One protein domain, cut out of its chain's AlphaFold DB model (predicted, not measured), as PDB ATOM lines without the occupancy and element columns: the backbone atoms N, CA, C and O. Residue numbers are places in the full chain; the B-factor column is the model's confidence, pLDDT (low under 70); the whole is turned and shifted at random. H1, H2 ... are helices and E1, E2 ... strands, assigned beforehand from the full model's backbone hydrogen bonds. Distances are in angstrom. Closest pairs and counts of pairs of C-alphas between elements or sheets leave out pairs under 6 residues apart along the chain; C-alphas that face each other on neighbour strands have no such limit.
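What this domain is: This is residues 48 to 118 of the 318 residues of the protein "Hypothetical protein" of Alexandrium monilatum (UniProt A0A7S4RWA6). With little regular structure, mostly loop, the domain is a two-strand hairpin, E1 and E2, with helix H1 packed beside E2; residues 70 to 81 loop from H1 to short H2 at the hairpin's open end. The 71 printed residues hold H1, H2, E1, E2 in that order, 26 residues in named elements, class mixed. It is compact, radius of gyration of the C-alphas 12.2 A, spanning 36 by 24 by 19 A.

Where its parts are: E1 is residues 88 to 92, 12.9 A long; E2 is 99 to 103, 13.3 A. H1, residues 58 to 69, runs 16.2 A from C-alpha 58 at (34.327, -31.413, -50.400). H2 is residues 82 to 85. C-alpha 103 is at (24.697, -32.930, -36.443).

How they stand to each other: E1 and E2 form an antiparallel hairpin at 155 degrees; N 89 and O 102 are 2.8 A apart, within hydrogen-bond range. Residues 101 to 102 of E2 also pair antiparallel with 109 to 110. The closest C-alphas of H1 and E2, Leu 62 and Val 100, are 6.8 A apart. H1 and E1 are near each other, with 5 pairs of C-alphas within 10 A; H1 and H2 are apart. In H1 every O i to N i+4 pair is within hydrogen-bond range; H2 is too short for one.

The domain as a whole: The farthest C-alphas, Asp 76 and Gly 95, are 36.1 A apart. The printed part has no cut; H1 to H2 is a long link. Residues 50 to 52 have pLDDT under 70.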
ATOM      1  N   ASP A  48      18.993 -20.060 -42.643       70.50
ATOM      2  CA  ASP A  48      20.120 -19.286 -42.129       70.50
ATOM      3  C   ASP A  48      21.496 -19.911 -42.397       70.50
ATOM      4  O   ASP A  48      22.490 -19.186 -42.417       70.50
ATOM      5  N   TRP A  49      21.578 -21.223 -42.631       71.62
ATOM      6  CA  TRP A  49      22.811 -21.889 -43.048       71.62
ATOM      7  C   TRP A  49      23.124 -21.619 -44.523       71.62
ATOM      8  O   TRP A  49      24.296 -21.594 -44.895       71.62
ATOM      9  N   GLY A  50      22.090 -21.357 -45.332       65.25
ATOM     10  CA  GLY A  50      22.195 -21.104 -46.764       65.25
ATOM     11  C   GLY A  50      22.511 -22.363 -47.578       65.25
ATOM     12  O   GLY A  50      23.216 -23.266 -47.133       65.25
ATOM     13  N   TRP A  51      21.989 -22.419 -48.805       67.38
ATOM     14  CA  TRP A  51      22.403 -23.430 -49.772       67.38
ATOM     15  C   TRP A  51      23.560 -22.897 -50.615       67.38
ATOM     16  O   TRP A  51      23.475 -21.766 -51.113       67.38
ATOM     17  N   PRO A  52      24.626 -23.686 -50.815       69.75
ATOM     18  CA  PRO A  52      25.647 -23.332 -51.781       69.75
ATOM     19  C   PRO A  52      25.015 -23.179 -53.171       69.75
ATOM     20  O   PRO A  52      24.427 -24.119 -53.695       69.75
ATOM     21  N   ALA A  53      25.109 -21.985 -53.764       74.12
ATOM     22  CA  ALA A  53      24.559 -21.722 -55.099       74.12
ATOM     23  C   ALA A  53      25.386 -22.379 -56.220       74.12
ATOM     24  O   ALA A  53      24.856 -22.661 -57.293       74.12
ATOM     25  N   ASP A  54      26.668 -22.631 -55.951       81.12
ATOM     26  CA  ASP A  54      27.635 -23.206 -56.880       81.12
ATOM     27  C   ASP A  54      28.127 -24.571 -56.376       81.12
ATOM     28  O   ASP A  54      28.085 -24.869 -55.178       81.12
ATOM     29  N   ALA A  55      28.595 -25.423 -57.292       81.94
ATOM     30  CA  ALA A  55      29.181 -26.710 -56.930       81.94
ATOM     31  C   ALA A  55      30.507 -26.481 -56.190       81.94
ATOM     32  O   ALA A  55      31.383 -25.770 -56.684       81.94
ATOM     33  N   PHE A  56      30.651 -27.102 -55.022       82.06
ATOM     34  CA  PHE A  56      31.842 -26.998 -54.187       82.06
ATOM     35  C   PHE A  56      32.629 -28.303 -54.215       82.06
ATOM     36  O   PHE A  56      32.059 -29.391 -54.291       82.06
ATOM     37  N   SER A  57      33.950 -28.208 -54.079       87.19
ATOM     38  CA  SER A  57      34.729 -29.358 -53.628       87.19
ATOM     39  C   SER A  57      34.366 -29.712 -52.178       87.19
ATOM     40  O   SER A  57      33.878 -28.874 -51.418       87.19
ATOM     41  N   LEU A  58      34.636 -30.951 -51.759       83.25
ATOM     42  CA  LEU A  58      34.327 -31.413 -50.400       83.25
ATOM     43  C   LEU A  58      34.939 -30.514 -49.309       83.25
ATOM     44  O   LEU A  58      34.294 -30.239 -48.299       83.25
ATOM     45  N   GLU A  59      36.176 -30.047 -49.504       87.00
ATOM     46  CA  GLU A  59      36.858 -29.166 -48.547       87.00
ATOM     47  C   GLU A  59      36.176 -27.797 -48.441       87.00
ATOM     48  O   GLU A  59      35.983 -27.284 -47.334       87.00
ATOM     49  N   GLU A  60      35.754 -27.231 -49.572       86.44
ATOM     50  CA  GLU A  60      35.044 -25.953 -49.604       86.44
ATOM     51  C   GLU A  60      33.640 -26.077 -49.002       86.44
ATOM     52  O   GLU A  60      33.232 -25.202 -48.241       86.44
ATOM     53  N   LEU A  61      32.934 -27.186 -49.256       82.94
ATOM     54  CA  LEU A  61      31.629 -27.460 -48.654       82.94
ATOM     55  C   LEU A  61      31.740 -27.593 -47.128       82.94
ATOM     56  O   LEU A  61      30.965 -26.981 -46.394       82.94
ATOM     57  N   LEU A  62      32.744 -28.322 -46.627       84.50
ATOM     58  CA  LEU A  62      33.022 -28.417 -45.190       84.50
ATOM     59  C   LEU A  62      33.308 -27.043 -44.572       84.50
ATOM     60  O   LEU A  62      32.834 -26.745 -43.475       84.50
ATOM     61  N   GLN A  63      34.094 -26.207 -45.254       86.56
ATOM     62  CA  GLN A  63      34.404 -24.863 -44.780       86.56
ATOM     63  C   GLN A  63      33.166 -23.959 -44.782       86.56
ATOM     64  O   GLN A  63      32.953 -23.238 -43.808       86.56
ATOM     65  N   HIS A  64      32.346 -24.027 -45.831       83.12
ATOM     66  CA  HIS A  64      31.098 -23.278 -45.953       83.12
ATOM     67  C   HIS A  64      30.130 -23.631 -44.822       83.12
ATOM     68  O   HIS A  64      29.694 -22.754 -44.077       83.12
ATOM     69  N   VAL A  65      29.886 -24.925 -44.609       81.94
ATOM     70  CA  VAL A  65      28.995 -25.388 -43.541       81.94
ATOM     71  C   VAL A  65      29.539 -25.007 -42.165       81.94
ATOM     72  O   VAL A  65      28.783 -24.508 -41.343       81.94
ATOM     73  N   ARG A  66      30.851 -25.126 -41.907       85.81
ATOM     74  CA  ARG A  66      31.454 -24.671 -40.634       85.81
ATOM     75  C   ARG A  66      31.249 -23.179 -40.375       85.81
ATOM     76  O   ARG A  66      31.085 -22.776 -39.225       85.81
ATOM     77  N   GLN A  67      31.302 -22.355 -41.421       87.06
ATOM     78  CA  GLN A  67      31.039 -20.921 -41.303       87.06
ATOM     79  C   GLN A  67      29.565 -20.654 -40.986       87.06
ATOM     80  O   GLN A  67      29.279 -19.820 -40.131       87.06
ATOM     81  N   ALA A  68      28.661 -21.393 -41.628       82.75
ATOM     82  CA  ALA A  68      27.221 -21.295 -41.434       82.75
ATOM     83  C   ALA A  68      26.762 -21.777 -40.045       82.75
ATOM     84  O   ALA A  68      25.988 -21.109 -39.366       82.75
ATOM     85  N   THR A  69      27.266 -22.923 -39.579       81.12
ATOM     86  CA  THR A  69      26.804 -23.570 -38.341       81.12
ATOM     87  C   THR A  69      27.517 -23.080 -37.083       81.12
ATOM     88  O   THR A  69      27.090 -23.403 -35.971       81.12
ATOM     89  N   GLY A  70      28.617 -22.343 -37.247       82.12
ATOM     90  CA  GLY A  70      29.541 -21.990 -36.173       82.12
ATOM     91  C   GLY A  70      30.501 -23.131 -35.795       82.12
ATOM     92  O   GLY A  70      30.389 -24.249 -36.307       82.12
ATOM     93  N   PRO A  71      31.481 -22.855 -34.909       80.06
ATOM     94  CA  PRO A  71      32.454 -23.851 -34.476       80.06
ATOM     95  C   PRO A  71      31.783 -24.973 -33.661       80.06
ATOM     96  O   PRO A  71      30.867 -24.689 -32.883       80.06
ATOM     97  N   PRO A  72      32.256 -26.229 -33.783       77.62
ATOM     98  CA  PRO A  72      31.760 -27.324 -32.961       77.62
ATOM     99  C   PRO A  72      32.021 -27.042 -31.480       77.62
ATOM    100  O   PRO A  72      33.017 -26.409 -31.110       77.62
ATOM    101  N   ALA A  73      31.125 -27.525 -30.620       74.75
ATOM    102  CA  ALA A  73      31.338 -27.443 -29.182       74.75
ATOM    103  C   ALA A  73      32.625 -28.210 -28.794       74.75
ATOM    104  O   ALA A  73      32.893 -29.269 -29.368       74.75
ATOM    105  N   PRO A  74      33.432 -27.716 -27.833       77.75
ATOM    106  CA  PRO A  74      34.619 -28.433 -27.372       77.75
ATOM    107  C   PRO A  74      34.237 -29.838 -26.895       77.75
ATOM    108  O   PRO A  74      33.298 -29.963 -26.111       77.75
ATOM    109  N   HIS A  75      34.967 -30.875 -27.323       70.88
ATOM    110  CA  HIS A  75      34.658 -32.276 -26.990       70.88
ATOM    111  C   HIS A  75      34.452 -32.515 -25.486       70.88
ATOM    112  O   HIS A  75      33.573 -33.282 -25.106       70.88
ATOM    113  N   ASP A  76      35.188 -31.798 -24.637       77.12
ATOM    114  CA  ASP A  76      35.124 -31.921 -23.176       77.12
ATOM    115  C   ASP A  76      33.820 -31.371 -22.559       77.12
ATOM    116  O   ASP A  76      33.563 -31.558 -21.371       77.12
ATOM    117  N   GLN A  77      32.997 -30.670 -23.348       76.50
ATOM    118  CA  GLN A  77      31.713 -30.085 -22.938       76.50
ATOM    119  C   GLN A  77      30.510 -30.743 -23.625       76.50
ATOM    120  O   GLN A  77      29.366 -30.387 -23.336       76.50
ATOM    121  N   VAL A  78      30.748 -31.692 -24.534       76.44
ATOM    122  CA  VAL A  78      29.680 -32.411 -25.222       76.44
ATOM    123  C   VAL A  78      29.262 -33.587 -24.351       76.44
ATOM    124  O   VAL A  78      30.037 -34.504 -24.095       76.44
ATOM    125  N   ASP A  79      28.020 -33.549 -23.877       80.94
ATOM    126  CA  ASP A  79      27.419 -34.672 -23.164       80.94
ATOM    127  C   ASP A  79      27.554 -35.959 -24.012       80.94
ATOM    128  O   ASP A  79      27.248 -35.920 -25.205       80.94
ATOM    129  N   PRO A  80      27.985 -37.103 -23.449       78.88
ATOM    130  CA  PRO A  80      28.107 -38.360 -24.194       78.88
ATOM    131  C   PRO A  80      26.824 -38.772 -24.935       78.88
ATOM    132  O   PRO A  80      26.891 -39.351 -26.015       78.88
ATOM    133  N   HIS A  81      25.656 -38.402 -24.404       83.50
ATOM    134  CA  HIS A  81      24.343 -38.647 -25.004       83.50
ATOM    135  C   HIS A  81      23.893 -37.524 -25.954       83.50
ATOM    136  O   HIS A  81      22.730 -37.462 -26.355       83.50
ATOM    137  N   ALA A  82      24.757 -36.565 -26.285       82.75
ATOM    138  CA  ALA A  82      24.442 -35.485 -27.217       82.75
ATOM    139  C   ALA A  82      24.209 -36.021 -28.636       82.75
ATOM    140  O   ALA A  82      23.242 -35.622 -29.276       82.75
ATOM    141  N   PHE A  83      25.036 -36.970 -29.089       80.31
ATOM    142  CA  PHE A  83      24.897 -37.635 -30.393       80.31
ATOM    143  C   PHE A  83      23.672 -38.555 -30.493       80.31
ATOM    144  O   PHE A  83      23.233 -38.882 -31.591       80.31
ATOM    145  N   GLU A  84      23.112 -38.965 -29.353       79.94
ATOM    146  CA  GLU A  84      21.864 -39.738 -29.288       79.94
ATOM    147  C   GLU A  84      20.624 -38.832 -29.291       79.94
ATOM    148  O   GLU A  84      19.542 -39.259 -29.687       79.94
ATOM    149  N   ARG A  85      20.768 -37.583 -28.828       81.06
ATOM    150  CA  ARG A  85      19.672 -36.606 -28.725       81.06
ATOM    151  C   ARG A  85      19.497 -35.740 -29.965       81.06
ATOM    152  O   ARG A  85      18.416 -35.180 -30.140       81.06
ATOM    153  N   GLY A  86      20.544 -35.584 -30.771       79.00
ATOM    154  CA  GLY A  86      20.485 -34.831 -32.017       79.00
ATOM    155  C   GLY A  86      20.172 -35.697 -33.235       79.00
ATOM    156  O   GLY A  86      19.947 -36.903 -33.149       79.00
ATOM    157  N   GLN A  87      20.128 -35.034 -34.382       81.38
ATOM    158  CA  GLN A  87      19.921 -35.631 -35.691       81.38
ATOM    159  C   GLN A  87      21.016 -35.166 -36.642       81.38
ATOM    160  O   GLN A  87      21.570 -34.072 -36.508       81.38
ATOM    161  N   TRP A  88      21.318 -36.029 -37.600       86.62
ATOM    162  CA  TRP A  88      22.271 -35.775 -38.665       86.62
ATOM    163  C   TRP A  88      21.525 -35.344 -39.931       86.62
ATOM    164  O   TRP A  88      20.631 -36.053 -40.389       86.62
ATOM    165  N   TYR A  89      21.926 -34.219 -40.515       83.94
ATOM    166  CA  TYR A  89      21.494 -33.747 -41.831       83.94
ATOM    167  C   TYR A  89      22.511 -34.159 -42.865       83.94
ATOM    168  O   TYR A  89      23.707 -34.069 -42.604       83.94
ATOM    169  N   LYS A  90      22.042 -34.542 -44.047       87.50
ATOM    170  CA  LYS A  90      22.882 -34.729 -45.224       87.50
ATOM    171  C   LYS A  90      22.742 -33.493 -46.099       87.50
ATOM    172  O   LYS A  90      21.666 -33.234 -46.626       87.50
ATOM    173  N   VAL A  91      23.826 -32.744 -46.230       85.62
ATOM    174  CA  VAL A  91      23.904 -31.517 -47.020       85.62
ATOM    175  C   VAL A  91      24.643 -31.833 -48.317       85.62
ATOM    176  O   VAL A  91      25.858 -32.046 -48.258       85.62
ATOM    177  N   PRO A  92      23.952 -31.945 -49.465       83.00
ATOM    178  CA  PRO A  92      24.622 -32.093 -50.751       83.00
ATOM    179  C   PRO A  92      25.239 -30.762 -51.213       83.00
ATOM    180  O   PRO A  92      24.800 -29.687 -50.803       83.00
ATOM    181  N   ASP A  93      26.260 -30.825 -52.069       85.12
ATOM    182  CA  ASP A  93      26.692 -29.665 -52.857       85.12
ATOM    183  C   ASP A  93      25.668 -29.332 -53.958       85.12
ATOM    184  O   ASP A  93      24.784 -30.131 -54.266       85.12
ATOM    185  N   ALA A  94      25.817 -28.176 -54.615       77.06
ATOM    186  CA  ALA A  94      24.911 -27.773 -55.697       77.06
ATOM    187  C   ALA A  94      24.907 -28.740 -56.899       77.06
ATOM    188  O   ALA A  94      23.955 -28.750 -57.677       77.06
ATOM    189  N   GLY A  95      25.976 -29.527 -57.081       77.62
ATOM    190  CA  GLY A  95      26.077 -30.534 -58.135       77.62
ATOM    191  C   GLY A  95      25.596 -31.933 -57.737       77.62
ATOM    192  O   GLY A  95      25.651 -32.824 -58.581       77.62
ATOM    193  N   GLU A  96      25.187 -32.146 -56.480       79.31
ATOM    194  CA  GLU A  96      24.905 -33.467 -55.885       79.31
ATOM    195  C   GLU A  96      26.049 -34.493 -56.067       79.31
ATOM    196  O   GLU A  96      25.848 -35.711 -56.046       79.31
ATOM    197  N   THR A  97      27.280 -34.010 -56.251       81.81
ATOM    198  CA  THR A  97      28.487 -34.817 -56.458       81.81
ATOM    199  C   THR A  97      29.152 -35.229 -55.149       81.81
ATOM    200  O   THR A  97      29.814 -36.269 -55.090       81.81
ATOM    201  N   CYS A  98      28.966 -34.447 -54.086       83.56
ATOM    202  CA  CYS A  98      29.445 -34.747 -52.745       83.56
ATOM    203  C   CYS A  98      28.432 -34.298 -51.685       83.56
ATOM    204  O   CYS A  98      27.462 -33.598 -51.966       83.56
ATOM    205  N   HIS A  99      28.609 -34.765 -50.454       88.00
ATOM    206  CA  HIS A  99      27.746 -34.383 -49.345       88.00
ATOM    207  C   HIS A  99      28.526 -34.369 -48.035       88.00
ATOM    208  O   HIS A  99      29.511 -35.090 -47.873       88.00
ATOM    209  N   VAL A 100      28.060 -33.549 -47.100       90.12
ATOM    210  CA  VAL A 100      28.554 -33.504 -45.722       90.12
ATOM    211  C   VAL A 100      27.416 -33.792 -44.761       90.12
ATOM    212  O   VAL A 100      26.257 -33.465 -45.019       90.12
ATOM    213  N   TYR A 101      27.751 -34.416 -43.643       89.75
ATOM    214  CA  TYR A 101      26.813 -34.714 -42.581       89.75
ATOM    215  C   TYR A 101      27.001 -33.736 -41.442       89.75
ATOM    216  O   TYR A 101      28.117 -33.583 -40.953       89.75
ATOM    217  N   VAL A 102      25.916 -33.102 -41.012       88.88
ATOM    218  CA  VAL A 102      25.926 -32.100 -39.945       88.88
ATOM    219  C   VAL A 102      25.033 -32.564 -38.819       88.88
ATOM    220  O   VAL A 102      23.872 -32.875 -39.050       88.88
ATOM    221  N   HIS A 103      25.525 -32.590 -37.591       88.06
ATOM    222  CA  HIS A 103      24.697 -32.930 -36.443       88.06
ATOM    223  C   HIS A 103      24.088 -31.652 -35.835       88.06
ATOM    224  O   HIS A 103      24.836 -30.785 -35.378       88.06
ATOM    225  N   ASN A 104      22.752 -31.492 -35.798       83.06
ATOM    226  CA  ASN A 104      22.118 -30.225 -35.345       83.06
ATOM    227  C   ASN A 104      22.559 -29.799 -33.947       83.06
ATOM    228  O   ASN A 104      22.662 -28.599 -33.683       83.06
ATOM    229  N   PHE A 105      22.749 -30.767 -33.055       83.75
ATOM    230  CA  PHE A 105      22.923 -30.511 -31.637       83.75
ATOM    231  C   PHE A 105      24.389 -30.264 -31.274       83.75
ATOM    232  O   PHE A 105      24.703 -29.296 -30.591       83.75
ATOM    233  N   THR A 106      25.299 -31.107 -31.764       86.88
ATOM    234  CA  THR A 106      26.743 -30.985 -31.473       86.88
ATOM    235  C   THR A 106      27.466 -30.059 -32.449       86.88
ATOM    236  O   THR A 106      28.590 -29.650 -32.163       86.88
ATOM    237  N   LYS A 107      26.828 -29.732 -33.584       87.38
ATOM    238  CA  LYS A 107      27.441 -29.059 -34.740       87.38
ATOM    239  C   LYS A 107      28.647 -29.819 -35.293       87.38
ATOM    240  O   LYS A 107      29.522 -29.222 -35.911       87.38
ATOM    241  N   ASP A 108      28.701 -31.128 -35.050       88.81
ATOM    242  CA  ASP A 108      29.730 -31.982 -35.629       88.81
ATOM    243  C   ASP A 108      29.499 -32.119 -37.135       88.81
ATOM    244  O   ASP A 108      28.352 -32.196 -37.583       88.81
ATOM    245  N   ILE A 109      30.587 -32.097 -37.903       90.19
ATOM    246  CA  ILE A 109      30.548 -32.108 -39.366       90.19
ATOM    247  C   ILE A 109      31.534 -33.151 -39.873       90.19
ATOM    248  O   ILE A 109      32.741 -33.036 -39.647       90.19
ATOM    249  N   THR A 110      31.029 -34.130 -40.619       90.50
ATOM    250  CA  THR A 110      31.828 -35.214 -41.201       90.50
ATOM    251  C   THR A 110      31.502 -35.411 -42.677       90.50
ATOM    252  O   THR A 110      30.370 -35.214 -43.111       90.50
ATOM    253  N   ALA A 111      32.506 -35.800 -43.462       89.38
ATOM    254  CA  ALA A 111      32.316 -36.238 -44.844       89.38
ATOM    255  C   ALA A 111      31.865 -37.706 -44.927       89.38
ATOM    256  O   ALA A 111      31.192 -38.103 -45.873       89.38
ATOM    257  N   GLU A 112      32.236 -38.523 -43.938       89.44
ATOM    258  CA  GLU A 112      31.838 -39.928 -43.869       89.44
ATOM    259  C   GLU A 112      30.467 -40.061 -43.217       89.44
ATOM    260  O   GLU A 112      30.200 -39.404 -42.210       89.44
ATOM    261  N   GLN A 113      29.627 -40.950 -43.756       88.00
ATOM    262  CA  GLN A 113      28.308 -41.234 -43.200       88.00
ATOM    263  C   GLN A 113      28.422 -41.671 -41.731       88.00
ATOM    264  O   GLN A 113      29.026 -42.712 -41.444       88.00
ATOM    265  N   PRO A 114      27.820 -40.923 -40.789       88.00
ATOM    266  CA  PRO A 114      27.783 -41.316 -39.390       88.00
ATOM    267  C   PRO A 114      27.134 -42.689 -39.235       88.00
ATOM    268  O   PRO A 114      26.123 -42.982 -39.872       88.00
ATOM    269  N   LYS A 115      27.659 -43.526 -38.334       83.81
ATOM    270  CA  LYS A 115      27.107 -44.874 -38.088       83.81
ATOM    271  C   LYS A 115      25.636 -44.853 -37.655       83.81
ATOM    272  O   LYS A 115      24.926 -45.824 -37.879       83.81
ATOM    273  N   ASN A 116      25.193 -43.761 -37.033       79.12
ATOM    274  CA  ASN A 116      23.813 -43.526 -36.615       79.12
ATOM    275  C   ASN A 116      23.001 -42.670 -37.609       79.12
ATOM    276  O   ASN A 116      21.863 -42.324 -37.303       79.12
ATOM    277  N   PHE A 117      23.548 -42.319 -38.782       83.19
ATOM    278  CA  PHE A 117      22.775 -41.686 -39.851       83.19
ATOM    279  C   PHE A 117      22.010 -42.751 -40.632       83.19
ATOM    280  O   PHE A 117      22.580 -43.521 -41.410       83.19
ATOM    281  N   LEU A 118      20.700 -42.776 -40.418       76.00
ATOM    282  CA  LEU A 118      19.781 -43.673 -41.099       76.00
ATOM    283  C   LEU A 118      19.119 -42.915 -42.246       76.00
ATOM    284  O   LEU A 118      18.115 -42.232 -42.051       76.00
TER     285      LEU A 118